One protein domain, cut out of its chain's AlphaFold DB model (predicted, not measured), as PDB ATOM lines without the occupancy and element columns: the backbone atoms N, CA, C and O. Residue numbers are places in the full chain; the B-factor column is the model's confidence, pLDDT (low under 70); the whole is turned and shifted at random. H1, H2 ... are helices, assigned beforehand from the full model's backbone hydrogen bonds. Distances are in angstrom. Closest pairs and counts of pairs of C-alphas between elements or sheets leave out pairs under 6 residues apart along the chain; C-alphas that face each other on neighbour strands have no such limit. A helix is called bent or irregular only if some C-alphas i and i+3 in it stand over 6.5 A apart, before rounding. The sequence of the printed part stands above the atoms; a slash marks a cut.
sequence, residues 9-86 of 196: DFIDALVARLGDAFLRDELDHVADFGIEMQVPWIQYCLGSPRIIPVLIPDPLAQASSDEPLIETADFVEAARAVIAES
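Overview. This is residues 9 to 86 of the 196 residues of the protein "AmmeMemoRadiSam system protein B" of Phycisphaerales bacterium (UniProt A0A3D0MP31). Two helices, H1 at the start and H5 at the end, pack together as a pair, while H4 stands well away from them on the other side of a loose structure. The short helices H2 and H3 lead from H1 toward H4, and a long stretch without a named element, residues 47 to 71, comes back from H4 through the middle, swings out where residues 60 to 67 stick out, and returns to H5. The printed part has 78 residues with five named helices, H1 to H5 in order, and no named strand; its class is all helix. It is only just loose, close to compact, with a radius of gyration of the C-alphas of 14.1 A and spans of 42 by 30 by 20 A.

Arrangement. Begin with H1, residues 9 to 18, and go on to H2, residues 20 to 23: they only just touch, with 3 pairs of C-alphas within 8 A, and touch only at the corner by their tight link; their closest C-alphas, those of Val 15 and Phe 22, are 6.4 A apart. H2 and H3, residues 26 to 30, meet only through their link. Next comes H4, residues 34 to 46, which touches no helix; it is only just apart from H3, with their closest C-alphas 8.4 A apart. After the long link look for H5, residues 72 to 85, which touches H1: the closest C-alphas, those of Leu 14 and Ala 78, are 6.2 A apart. H1 and H5 run opposite ways at a steep tilt of 42 degrees. H4 and H5 are apart. In H5 every O i to N i+4 pair is within hydrogen-bond range. In H1 5 of 6 are, in H4 5 of 9, and in H3 0 of 1, beside 2 of 2 O i to N i+3 pairs; H2 is too short for an O i to N i+4 pair.

Along the chain. Find C-alpha 9 at (29.584, 9.672, -120.451); from there H1 runs 14.5 A to C-alpha 18. H2 spans 5.7 A and H3 8.2 A. H4 begins at C-alpha 34, (48.431, -3.768, -118.218), and is 18.3 A long; it is irregular, but only just, with C-alphas 37 and 40 lying 6.8 A apart. H5 runs 20.0 A, from C-alpha 72 to C-alpha 85 at (21.927, 2.586, -116.017).

Size, cuts and confidence. The two C-alphas farthest apart, those of Tyr 44 and Asp 66, are 42.2 A apart, while those of Asp 9 and Ser 86, the first and last printed, are 9.2 A apart. The printed part has no cut. The link from H4 to H5, 25 residues, is long. Look at residues 64 to 68 for pLDDT under 70; the mean of the printed part is 90.8.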
ATOM      1  N   ASP A   9      30.900   9.633-121.101       95.69
ATOM      2  CA  ASP A   9      29.584   9.672-120.451       95.69
ATOM      3  C   ASP A   9      29.570   8.801-119.184       95.69
ATOM      4  O   ASP A   9      29.007   9.168-118.151       95.69
ATOM      5  N   PHE A  10      30.212   7.632-119.252       96.31
ATOM      6  CA  PHE A  10      30.317   6.729-118.114       96.31
ATOM      7  C   PHE A  10      31.314   7.260-117.073       96.31
ATOM      8  O   PHE A  10      31.029   7.191-115.876       96.31
ATOM      9  N   ILE A  11      32.449   7.830-117.497       95.75
ATOM     10  CA  ILE A  11      33.410   8.478-116.585       95.75
ATOM     11  C   ILE A  11      32.726   9.613-115.813       95.75
ATOM     12  O   ILE A  11      32.807   9.646-114.587       95.75
ATOM     13  N   ASP A  12      31.977  10.479-116.495       96.25
ATOM     14  CA  ASP A  12      31.228  11.570-115.865       96.25
ATOM     15  C   ASP A  12      30.200  11.034-114.853       96.25
ATOM     16  O   ASP A  12      30.023  11.593-113.768       96.25
ATOM     17  N   ALA A  13      29.552   9.905-115.159       97.06
ATOM     18  CA  ALA A  13      28.615   9.250-114.251       97.06
ATOM     19  C   ALA A  13      29.290   8.641-113.004       97.06
ATOM     20  O   ALA A  13      28.655   8.595-111.941       97.06
ATOM     21  N   LEU A  14      30.545   8.186-113.109       96.81
ATOM     22  CA  LEU A  14      31.361   7.766-111.963       96.81
ATOM     23  C   LEU A  14      31.786   8.974-111.123       96.81
ATOM     24  O   LEU A  14      31.589   8.960-109.909       96.81
ATOM     25  N   VAL A  15      32.285  10.039-111.756       96.31
ATOM     26  CA  VAL A  15      32.688  11.285-111.078       96.31
ATOM     27  C   VAL A  15      31.509  11.910-110.332       96.31
ATOM     28  O   VAL A  15      31.654  12.322-109.186       96.31
ATOM     29  N   ALA A  16      30.305  11.899-110.908       97.12
ATOM     30  CA  ALA A  16      29.102  12.394-110.236       97.12
ATOM     31  C   ALA A  16      28.757  11.637-108.934       97.12
ATOM     32  O   ALA A  16      28.063  12.186-108.077       97.12
ATOM     33  N   ARG A  17      29.216  10.387-108.784       96.75
ATOM     34  CA  ARG A  17      28.966   9.531-107.609       96.75
ATOM     35  C   ARG A  17      30.118   9.547-106.610       96.75
ATOM     36  O   ARG A  17      29.872   9.591-105.411       96.75
ATOM     37  N   LEU A  18      31.349   9.496-107.108       95.38
ATOM     38  CA  LEU A  18      32.570   9.344-106.310       95.38
ATOM     39  C   LEU A  18      33.266  10.683-106.016       95.38
ATOM     40  O   LEU A  18      34.119  10.763-105.135       95.38
ATOM     41  N   GLY A  19      32.889  11.743-106.734       94.19
ATOM     42  CA  GLY A  19      33.537  13.048-106.700       94.19
ATOM     43  C   GLY A  19      34.852  13.096-107.484       94.19
ATOM     44  O   GLY A  19      35.373  12.085-107.955       94.19
ATOM     45  N   ASP A  20      35.423  14.299-107.582       90.12
ATOM     46  CA  ASP A  20      36.641  14.573-108.365       90.12
ATOM     47  C   ASP A  20      37.882  13.819-107.859       90.12
ATOM     48  O   ASP A  20      38.851  13.646-108.594       90.12
ATOM     49  N   ALA A  21      37.853  13.326-106.615       88.44
ATOM     50  CA  ALA A  21      38.916  12.491-106.060       88.44
ATOM     51  C   ALA A  21      39.153  11.209-106.879       88.44
ATOM     52  O   ALA A  21      40.254  10.672-106.834       88.44
ATOM     53  N   PHE A  22      38.164  10.760-107.662       90.50
ATOM     54  CA  PHE A  22      38.289   9.619-108.575       90.50
ATOM     55  C   PHE A  22      39.342   9.822-109.665       90.50
ATOM     56  O   PHE A  22      39.954   8.857-110.108       90.50
ATOM     57  N   LEU A  23      39.589  11.068-110.067       91.19
ATOM     58  CA  LEU A  23      40.549  11.406-111.119       91.19
ATOM     59  C   LEU A  23      41.901  11.872-110.565       91.19
ATOM     60  O   LEU A  23      42.767  12.284-111.332       91.19
ATOM     61  N   ARG A  24      42.096  11.838-109.238       88.38
ATOM     62  CA  ARG A  24      43.283  12.406-108.578       88.38
ATOM     63  C   ARG A  24      44.590  11.824-109.121       88.38
ATOM     64  O   ARG A  24      45.528  12.577-109.365       88.38
ATOM     65  N   ASP A  25      44.606  10.515-109.335       86.94
ATOM     66  CA  ASP A  25      45.790   9.755-109.728       86.94
ATOM     67  C   ASP A  25      45.741   9.356-111.215       86.94
ATOM     68  O   ASP A  25      46.322   8.359-111.631       86.94
ATOM     69  N   GLU A  26      45.059  10.140-112.064       88.44
ATOM     70  CA  GLU A  26      44.921   9.832-113.499       88.44
ATOM     71  C   GLU A  26      46.270   9.697-114.229       88.44
ATOM     72  O   GLU A  26      46.376   8.995-115.237       88.44
ATOM     73  N   LEU A  27      47.321  10.345-113.717       90.44
ATOM     74  CA  LEU A  27      48.670  10.264-114.275       90.44
ATOM     75  C   LEU A  27      49.335   8.904-114.031       90.44
ATOM     76  O   LEU A  27      50.253   8.560-114.778       90.44
ATOM     77  N   ASP A  28      48.857   8.104-113.074       89.25
ATOM     78  CA  ASP A  28      49.380   6.755-112.830       89.25
ATOM     79  C   ASP A  28      49.118   5.829-114.025       89.25
ATOM     80  O   ASP A  28      49.894   4.910-114.286       89.25
ATOM     81  N   HIS A  29      48.108   6.139-114.851       89.06
ATOM     82  CA  HIS A  29      47.876   5.444-116.117       89.06
ATOM     83  C   HIS A  29      49.047   5.561-117.101       89.06
ATOM     84  O   HIS A  29      49.183   4.706-117.969       89.06
ATOM     85  N   VAL A  30      49.901   6.586-116.993       88.25
ATOM     86  CA  VAL A  30      51.069   6.746-117.880       88.25
ATOM     87  C   VAL A  30      52.121   5.665-117.621       88.25
ATOM     88  O   VAL A  30      52.861   5.297-118.531       88.25
ATOM     89  N   ALA A  31      52.210   5.183-116.381       83.88
ATOM     90  CA  ALA A  31      53.154   4.147-115.982       83.88
ATOM     91  C   ALA A  31      52.556   2.731-116.056       83.88
ATOM     92  O   ALA A  31      53.302   1.762-115.905       83.88
ATOM     93  N   ASP A  32      51.243   2.602-116.280       85.00
ATOM     94  CA  ASP A  32      50.584   1.309-116.439       85.00
ATOM     95  C   ASP A  32      50.690   0.793-117.875       85.00
ATOM     96  O   ASP A  32      50.406   1.494-118.845       85.00
ATOM     97  N   PHE A  33      51.037  -0.483-117.999       85.06
ATOM     98  CA  PHE A  33      51.075  -1.183-119.282       85.06
ATOM     99  C   PHE A  33      49.972  -2.239-119.387       85.06
ATOM    100  O   PHE A  33      49.642  -2.671-120.493       85.06
ATOM    101  N   GLY A  34      49.389  -2.666-118.259       88.88
ATOM    102  CA  GLY A  34      48.431  -3.768-118.218       88.88
ATOM    103  C   GLY A  34      47.187  -3.477-119.049       88.88
ATOM    104  O   GLY A  34      46.744  -4.333-119.817       88.88
ATOM    105  N   ILE A  35      46.654  -2.258-118.946       90.75
ATOM    106  CA  ILE A  35      45.484  -1.817-119.711       90.75
ATOM    107  C   ILE A  35      45.817  -1.700-121.204       90.75
ATOM    108  O   ILE A  35      45.055  -2.181-122.049       90.75
ATOM    109  N   GLU A  36      46.961  -1.097-121.546       90.81
ATOM    110  CA  GLU A  36      47.381  -0.905-122.941       90.81
ATOM    111  C   GLU A  36      47.537  -2.248-123.671       90.81
ATOM    112  O   GLU A  36      47.100  -2.388-124.818       90.81
ATOM    113  N   MET A  37      48.066  -3.273-122.990       91.56
ATOM    114  CA  MET A  37      48.236  -4.614-123.557       91.56
ATOM    115  C   MET A  37      46.915  -5.286-123.964       91.56
ATOM    116  O   MET A  37      46.922  -6.134-124.860       91.56
ATOM    117  N   GLN A  38      45.777  -4.893-123.383       93.50
ATOM    118  CA  GLN A  38      44.468  -5.449-123.749       93.50
ATOM    119  C   GLN A  38      43.897  -4.831-125.032       93.50
ATOM    120  O   GLN A  38      43.085  -5.459-125.720       93.50
ATOM    121  N   VAL A  39      44.325  -3.617-125.398       94.25
ATOM    122  CA  VAL A  39      43.750  -2.854-126.518       94.25
ATOM    123  C   VAL A  39      43.806  -3.616-127.851       94.25
ATOM    124  O   VAL A  39      42.773  -3.669-128.526       94.25
ATOM    125  N   PRO A  40      44.928  -4.245-128.262       95.12
ATOM    126  CA  PRO A  40      44.969  -5.005-129.510       95.12
ATOM    127  C   PRO A  40      43.979  -6.175-129.538       95.12
ATOM    128  O   PRO A  40      43.319  -6.384-130.557       95.12
ATOM    129  N   TRP A  41      43.837  -6.909-128.427       94.94
ATOM    130  CA  TRP A  41      42.900  -8.033-128.328       94.94
ATOM    131  C   TRP A  41      41.447  -7.556-128.391       94.94
ATOM    132  O   TRP A  41      40.661  -8.089-129.176       94.94
ATOM    133  N   ILE A  42      41.108  -6.495-127.650       96.06
ATOM    134  CA  ILE A  42      39.778  -5.867-127.697       96.06
ATOM    135  C   ILE A  42      39.458  -5.434-129.128       96.06
ATOM    136  O   ILE A  42      38.368  -5.708-129.627       96.06
ATOM    137  N   GLN A  43      40.408  -4.797-129.817       95.62
ATOM    138  CA  GLN A  43      40.181  -4.330-131.180       95.62
ATOM    139  C   GLN A  43      39.972  -5.469-132.172       95.62
ATOM    140  O   GLN A  43      39.100  -5.390-133.038       95.62
ATOM    141  N   TYR A  44      40.754  -6.536-132.037       96.06
ATOM    142  CA  TYR A  44      40.639  -7.709-132.889       96.06
ATOM    143  C   TYR A  44      39.301  -8.439-132.693       96.06
ATOM    144  O   TYR A  44      38.648  -8.796-133.671       96.06
ATOM    145  N   CYS A  45      38.874  -8.630-131.442       95.62
ATOM    146  CA  CYS A  45      37.681  -9.411-131.110       95.62
ATOM    147  C   CYS A  45      36.375  -8.607-131.199       95.62
ATOM    148  O   CYS A  45      35.343  -9.153-131.584       95.62
ATOM    149  N   LEU A  46      36.405  -7.327-130.811       95.06
ATOM    150  CA  LEU A  46      35.216  -6.495-130.575       95.06
ATOM    151  C   LEU A  46      35.180  -5.221-131.440       95.06
ATOM    152  O   LEU A  46      34.202  -4.475-131.399       95.06
ATOM    153  N   GLY A  47      36.218  -4.957-132.238       95.06
ATOM    154  CA  GLY A  47      36.279  -3.812-133.147       95.06
ATOM    155  C   GLY A  47      36.837  -2.547-132.496       95.06
ATOM    156  O   GLY A  47      38.044  -2.362-132.407       95.06
ATOM    157  N   SER A  48      35.992  -1.589-132.125       95.50
ATOM    158  CA  SER A  48      36.445  -0.338-131.486       95.50
ATOM    159  C   SER A  48      35.406   0.183-130.492       95.50
ATOM    160  O   SER A  48      34.844   1.256-130.709       95.50
ATOM    161  N   PRO A  49      35.085  -0.594-129.439       95.94
ATOM    162  CA  PRO A  49      34.196  -0.116-128.388       95.94
ATOM    163  C   PRO A  49      34.835   1.062-127.640       95.94
ATOM    164  O   PRO A  49      36.062   1.180-127.590       95.94
ATOM    165  N   ARG A  50      34.002   1.906-127.022       96.00
ATOM    166  CA  ARG A  50      34.489   2.838-126.000       96.00
ATOM    167  C   ARG A  50      34.876   2.047-124.748       96.00
ATOM    168  O   ARG A  50      34.243   1.032-124.454       96.00
ATOM    169  N   ILE A  51      35.912   2.484-124.040       95.81
ATOM    170  CA  ILE A  51      36.423   1.806-122.839       95.81
ATOM    171  C   ILE A  51      36.563   2.769-121.667       95.81
ATOM    172  O   ILE A  51      36.568   3.984-121.845       95.81
ATOM    173  N   ILE A  52      36.737   2.218-120.470       94.75
ATOM    174  CA  ILE A  52      37.069   2.987-119.272       94.75
ATOM    175  C   ILE A  52      38.249   2.293-118.610       94.75
ATOM    176  O   ILE A  52      38.080   1.189-118.089       94.75
ATOM    177  N   PRO A  53      39.448   2.881-118.686       93.94
ATOM    178  CA  PRO A  53      40.600   2.357-117.979       93.94
ATOM    179  C   PRO A  53      40.431   2.641-116.484       93.94
ATOM    180  O   PRO A  53      40.087   3.755-116.101       93.94
ATOM    181  N   VAL A  54      40.660   1.639-115.635       94.19
ATOM    182  CA  VAL A  54      40.590   1.795-114.177       94.19
ATOM    183  C   VAL A  54      41.780   1.086-113.550       94.19
ATOM    184  O   VAL A  54      42.001  -0.097-113.814       94.19
ATOM    185  N   LEU A  55      42.529   1.804-112.715       93.00
ATOM    186  CA  LEU A  55      43.557   1.223-111.859       93.00
ATOM    187  C   LEU A  55      42.935   0.846-110.519       93.00
ATOM    188  O   LEU A  55      42.236   1.647-109.900       93.00
ATOM    189  N   ILE A  56      43.184  -0.386-110.082       91.94
ATOM    190  CA  ILE A  56      42.696  -0.899-108.802       91.94
ATOM    191  C   ILE A  56      43.900  -1.099-107.879       91.94
ATOM    192  O   ILE A  56      44.803  -1.858-108.245       91.94
ATOM    193  N   PRO A  57      43.928  -0.459-106.698       88.81
ATOM    194  CA  PRO A  57      45.005  -0.641-105.733       88.81
ATOM    195  C   PRO A  57      45.157  -2.099-105.280       88.81
ATOM    196  O   PRO A  57      44.183  -2.853-105.197       88.81
ATOM    197  N   ASP A  58      46.382  -2.493-104.930       89.56
ATOM    198  CA  ASP A  58      46.635  -3.796-104.314       89.56
ATOM    199  C   ASP A  58      46.082  -3.816-102.871       89.56
ATOM    200  O   ASP A  58      46.556  -3.048-102.029       89.56
ATOM    201  N   PRO A  59      45.133  -4.710-102.527       90.12
ATOM    202  CA  PRO A  59      44.565  -4.819-101.179       90.12
ATOM    203  C   PRO A  59      45.559  -5.337-100.120       90.12
ATOM    204  O   PRO A  59      45.195  -5.492 -98.945       90.12
ATOM    205  N   LEU A  60      46.779  -5.688-100.534       88.56
ATOM    206  CA  LEU A  60      47.900  -6.081 -99.678       88.56
ATOM    207  C   LEU A  60      48.892  -4.941 -99.439       88.56
ATOM    208  O   LEU A  60      49.716  -5.046 -98.525       88.56
ATOM    209  N   ALA A  61      48.841  -3.883-100.250       84.50
ATOM    210  CA  ALA A  61      49.738  -2.754-100.114       84.50
ATOM    211  C   ALA A  61      49.427  -1.962 -98.840       84.50
ATOM    212  O   ALA A  61      48.286  -1.856 -98.389       84.50
ATOM    213  N   GLN A  62      50.472  -1.388 -98.248       74.75
ATOM    214  CA  GLN A  62      50.297  -0.396 -97.195       74.75
ATOM    215  C   GLN A  62      49.909   0.932 -97.834       74.75
ATOM    216  O   GLN A  62      50.464   1.299 -98.871       74.75
ATOM    217  N   ALA A  63      48.983   1.656 -97.201       70.00
ATOM    218  CA  ALA A  63      48.643   3.004 -97.627       70.00
ATOM    219  C   ALA A  63      49.916   3.864 -97.655       70.00
ATOM    220  O   ALA A  63      50.649   3.951 -96.670       70.00
ATOM    221  N   SER A  64      50.192   4.458 -98.812       66.69
ATOM    222  CA  SER A  64      51.346   5.330 -99.045       66.69
ATOM    223  C   SER A  64      51.081   6.783 -98.638       66.69
ATOM    224  O   SER A  64      52.006   7.596 -98.638       66.69
ATOM    225  N   SER A  65      49.833   7.108 -98.295       66.81
ATOM    226  CA  SER A  65      49.359   8.448 -97.962       66.81
ATOM    227  C   SER A  65      48.325   8.393 -96.837       66.81
ATOM    228  O   SER A  65      47.545   7.447 -96.752       66.81
ATOM    229  N   ASP A  66      48.314   9.436 -96.006       67.44
ATOM    230  CA  ASP A  66      47.292   9.670 -94.977       67.44
ATOM    231  C   ASP A  66      46.032  10.352 -95.552       67.44
ATOM    232  O   ASP A  66      45.068  10.611 -94.826       67.44
ATOM    233  N   GLU A  67      46.029  10.691 -96.845       68.00
ATOM    234  CA  GLU A  67      44.867  11.286 -97.500       68.00
ATOM    235  C   GLU A  67      43.772  10.242 -97.770       68.00
ATOM    236  O   GLU A  67      44.075   9.113 -98.161       68.00
ATOM    237  N   PRO A  68      42.485  10.609 -97.621       66.50
ATOM    238  CA  PRO A  68      41.389   9.702 -97.925       66.50
ATOM    239  C   PRO A  68      41.371   9.370 -99.424       66.50
ATOM    240  O   PRO A  68      41.274  10.261-100.283       66.50
ATOM    241  N   LEU A  69      41.475   8.073 -99.713       78.31
ATOM    242  CA  LEU A  69      41.286   7.469-101.028       78.31
ATOM    243  C   LEU A  69      39.826   7.037-101.187       78.31
ATOM    244  O   LEU A  69      39.109   6.862-100.202       78.31
ATOM    245  N   ILE A  70      39.383   6.865-102.432       87.44
ATOM    246  CA  ILE A  70      38.114   6.180-102.691       87.44
ATOM    247  C   ILE A  70      38.301   4.713-102.330       87.44
ATOM    248  O   ILE A  70      39.198   4.044-102.850       87.44
ATOM    249  N   GLU A  71      37.445   4.214-101.449       89.31
ATOM    250  CA  GLU A  71      37.454   2.807-101.089       89.31
ATOM    251  C   GLU A  71      37.038   1.962-102.296       89.31
ATOM    252  O   GLU A  71      36.128   2.312-103.053       89.31
ATOM    253  N   THR A  72      37.670   0.799-102.469       90.69
ATOM    254  CA  THR A  72      37.332  -0.106-103.585       90.69
ATOM    255  C   THR A  72      35.851  -0.506-103.551       90.69
ATOM    256  O   THR A  72      35.231  -0.648-104.602       90.69
ATOM    257  N   ALA A  73      35.257  -0.621-102.358       92.94
ATOM    258  CA  ALA A  73      33.833  -0.903-102.191       92.94
ATOM    259  C   ALA A  73      32.930   0.207-102.765       92.94
ATOM    260  O   ALA A  73      31.959  -0.103-103.458       92.94
ATOM    261  N   ASP A  74      33.280   1.479-102.546       95.31
ATOM    262  CA  ASP A  74      32.534   2.625-103.080       95.31
ATOM    263  C   ASP A  74      32.625   2.658-104.612       95.31
ATOM    264  O   ASP A  74      31.621   2.842-105.305       95.31
ATOM    265  N   PHE A  75      33.822   2.397-105.157       96.31
ATOM    266  CA  PHE A  75      34.016   2.265-106.600       96.31
ATOM    267  C   PHE A  75      33.162   1.135-107.191       96.31
ATOM    268  O   PHE A  75      32.484   1.342-108.197       96.31
ATOM    269  N   VAL A  76      33.152  -0.047-106.566       97.50
ATOM    270  CA  VAL A  76      32.338  -1.190-107.009       97.50
ATOM    271  C   VAL A  76      30.852  -0.831-107.022       97.50
ATOM    272  O   VAL A  76      30.157  -1.142-107.993       97.50
ATOM    273  N   GLU A  77      30.340  -0.190-105.969       98.12
ATOM    274  CA  GLU A  77      28.935   0.223-105.905       98.12
ATOM    275  C   GLU A  77      28.593   1.187-107.047       98.12
ATOM    276  O   GLU A  77      27.631   0.951-107.792       98.12
ATOM    277  N   ALA A  78      29.417   2.220-107.238       98.06
ATOM    278  CA  ALA A  78      29.241   3.200-108.302       98.06
ATOM    279  C   ALA A  78      29.318   2.555-109.693       98.06
ATOM    280  O   ALA A  78      28.418   2.757-110.509       98.06
ATOM    281  N   ALA A  79      30.332   1.727-109.956       97.94
ATOM    282  CA  ALA A  79      30.509   1.040-111.231       97.94
ATOM    283  C   ALA A  79      29.300   0.163-111.566       97.94
ATOM    284  O   ALA A  79      28.780   0.226-112.678       97.94
ATOM    285  N   ARG A  80      28.779  -0.604-110.601       98.06
ATOM    286  CA  ARG A  80      27.588  -1.438-110.821       98.06
ATOM    287  C   ARG A  80      26.338  -0.611-111.111       98.06
ATOM    288  O   ARG A  80      25.556  -1.005-111.975       98.06
ATOM    289  N   ALA A  81      26.149   0.513-110.419       98.25
ATOM    290  CA  ALA A  81      25.035   1.417-110.689       98.25
ATOM    291  C   ALA A  81      25.124   1.997-112.110       98.25
ATOM    292  O   ALA A  81      24.159   1.916-112.867       98.25
ATOM    293  N   VAL A  82      26.299   2.493-112.509       97.94
ATOM    294  CA  VAL A  82      26.500   3.063-113.850       97.94
ATOM    295  C   VAL A  82      26.357   1.995-114.940       97.94
ATOM    296  O   VAL A  82      25.709   2.260-115.951       97.94
ATOM    297  N   ILE A  83      26.856   0.767-114.738       97.19
ATOM    298  CA  ILE A  83      26.630  -0.359-115.667       97.19
ATOM    299  C   ILE A  83      25.132  -0.629-115.847       97.19
ATOM    300  O   ILE A  83      24.685  -0.818-116.974       97.19
ATOM    301  N   ALA A  84      24.358  -0.651-114.758       96.88
ATOM    302  CA  ALA A  84      22.925  -0.938-114.805       96.88
ATOM    303  C   ALA A  84      22.106   0.171-115.491       96.88
ATOM    304  O   ALA A  84      21.070  -0.110-116.094       96.88
ATOM    305  N   GLU A  85      22.558   1.420-115.391       96.44
ATOM    306  CA  GLU A  85      21.927   2.586-116.017       96.44
ATOM    307  C   GLU A  85      22.375   2.803-117.472       96.44
ATOM    308  O   GLU A  85      21.674   3.459-118.246       96.44
ATOM    309  N   SER A  86      23.528   2.248-117.858       94.00
ATOM    310  CA  SER A  86      24.102   2.413-119.192       94.00
ATOM    311  C   SER A  86      23.343   1.599-120.246       94.00
ATOM    312  O   SER A  86      23.033   0.424-120.035       94.00
TER     313      SER A  86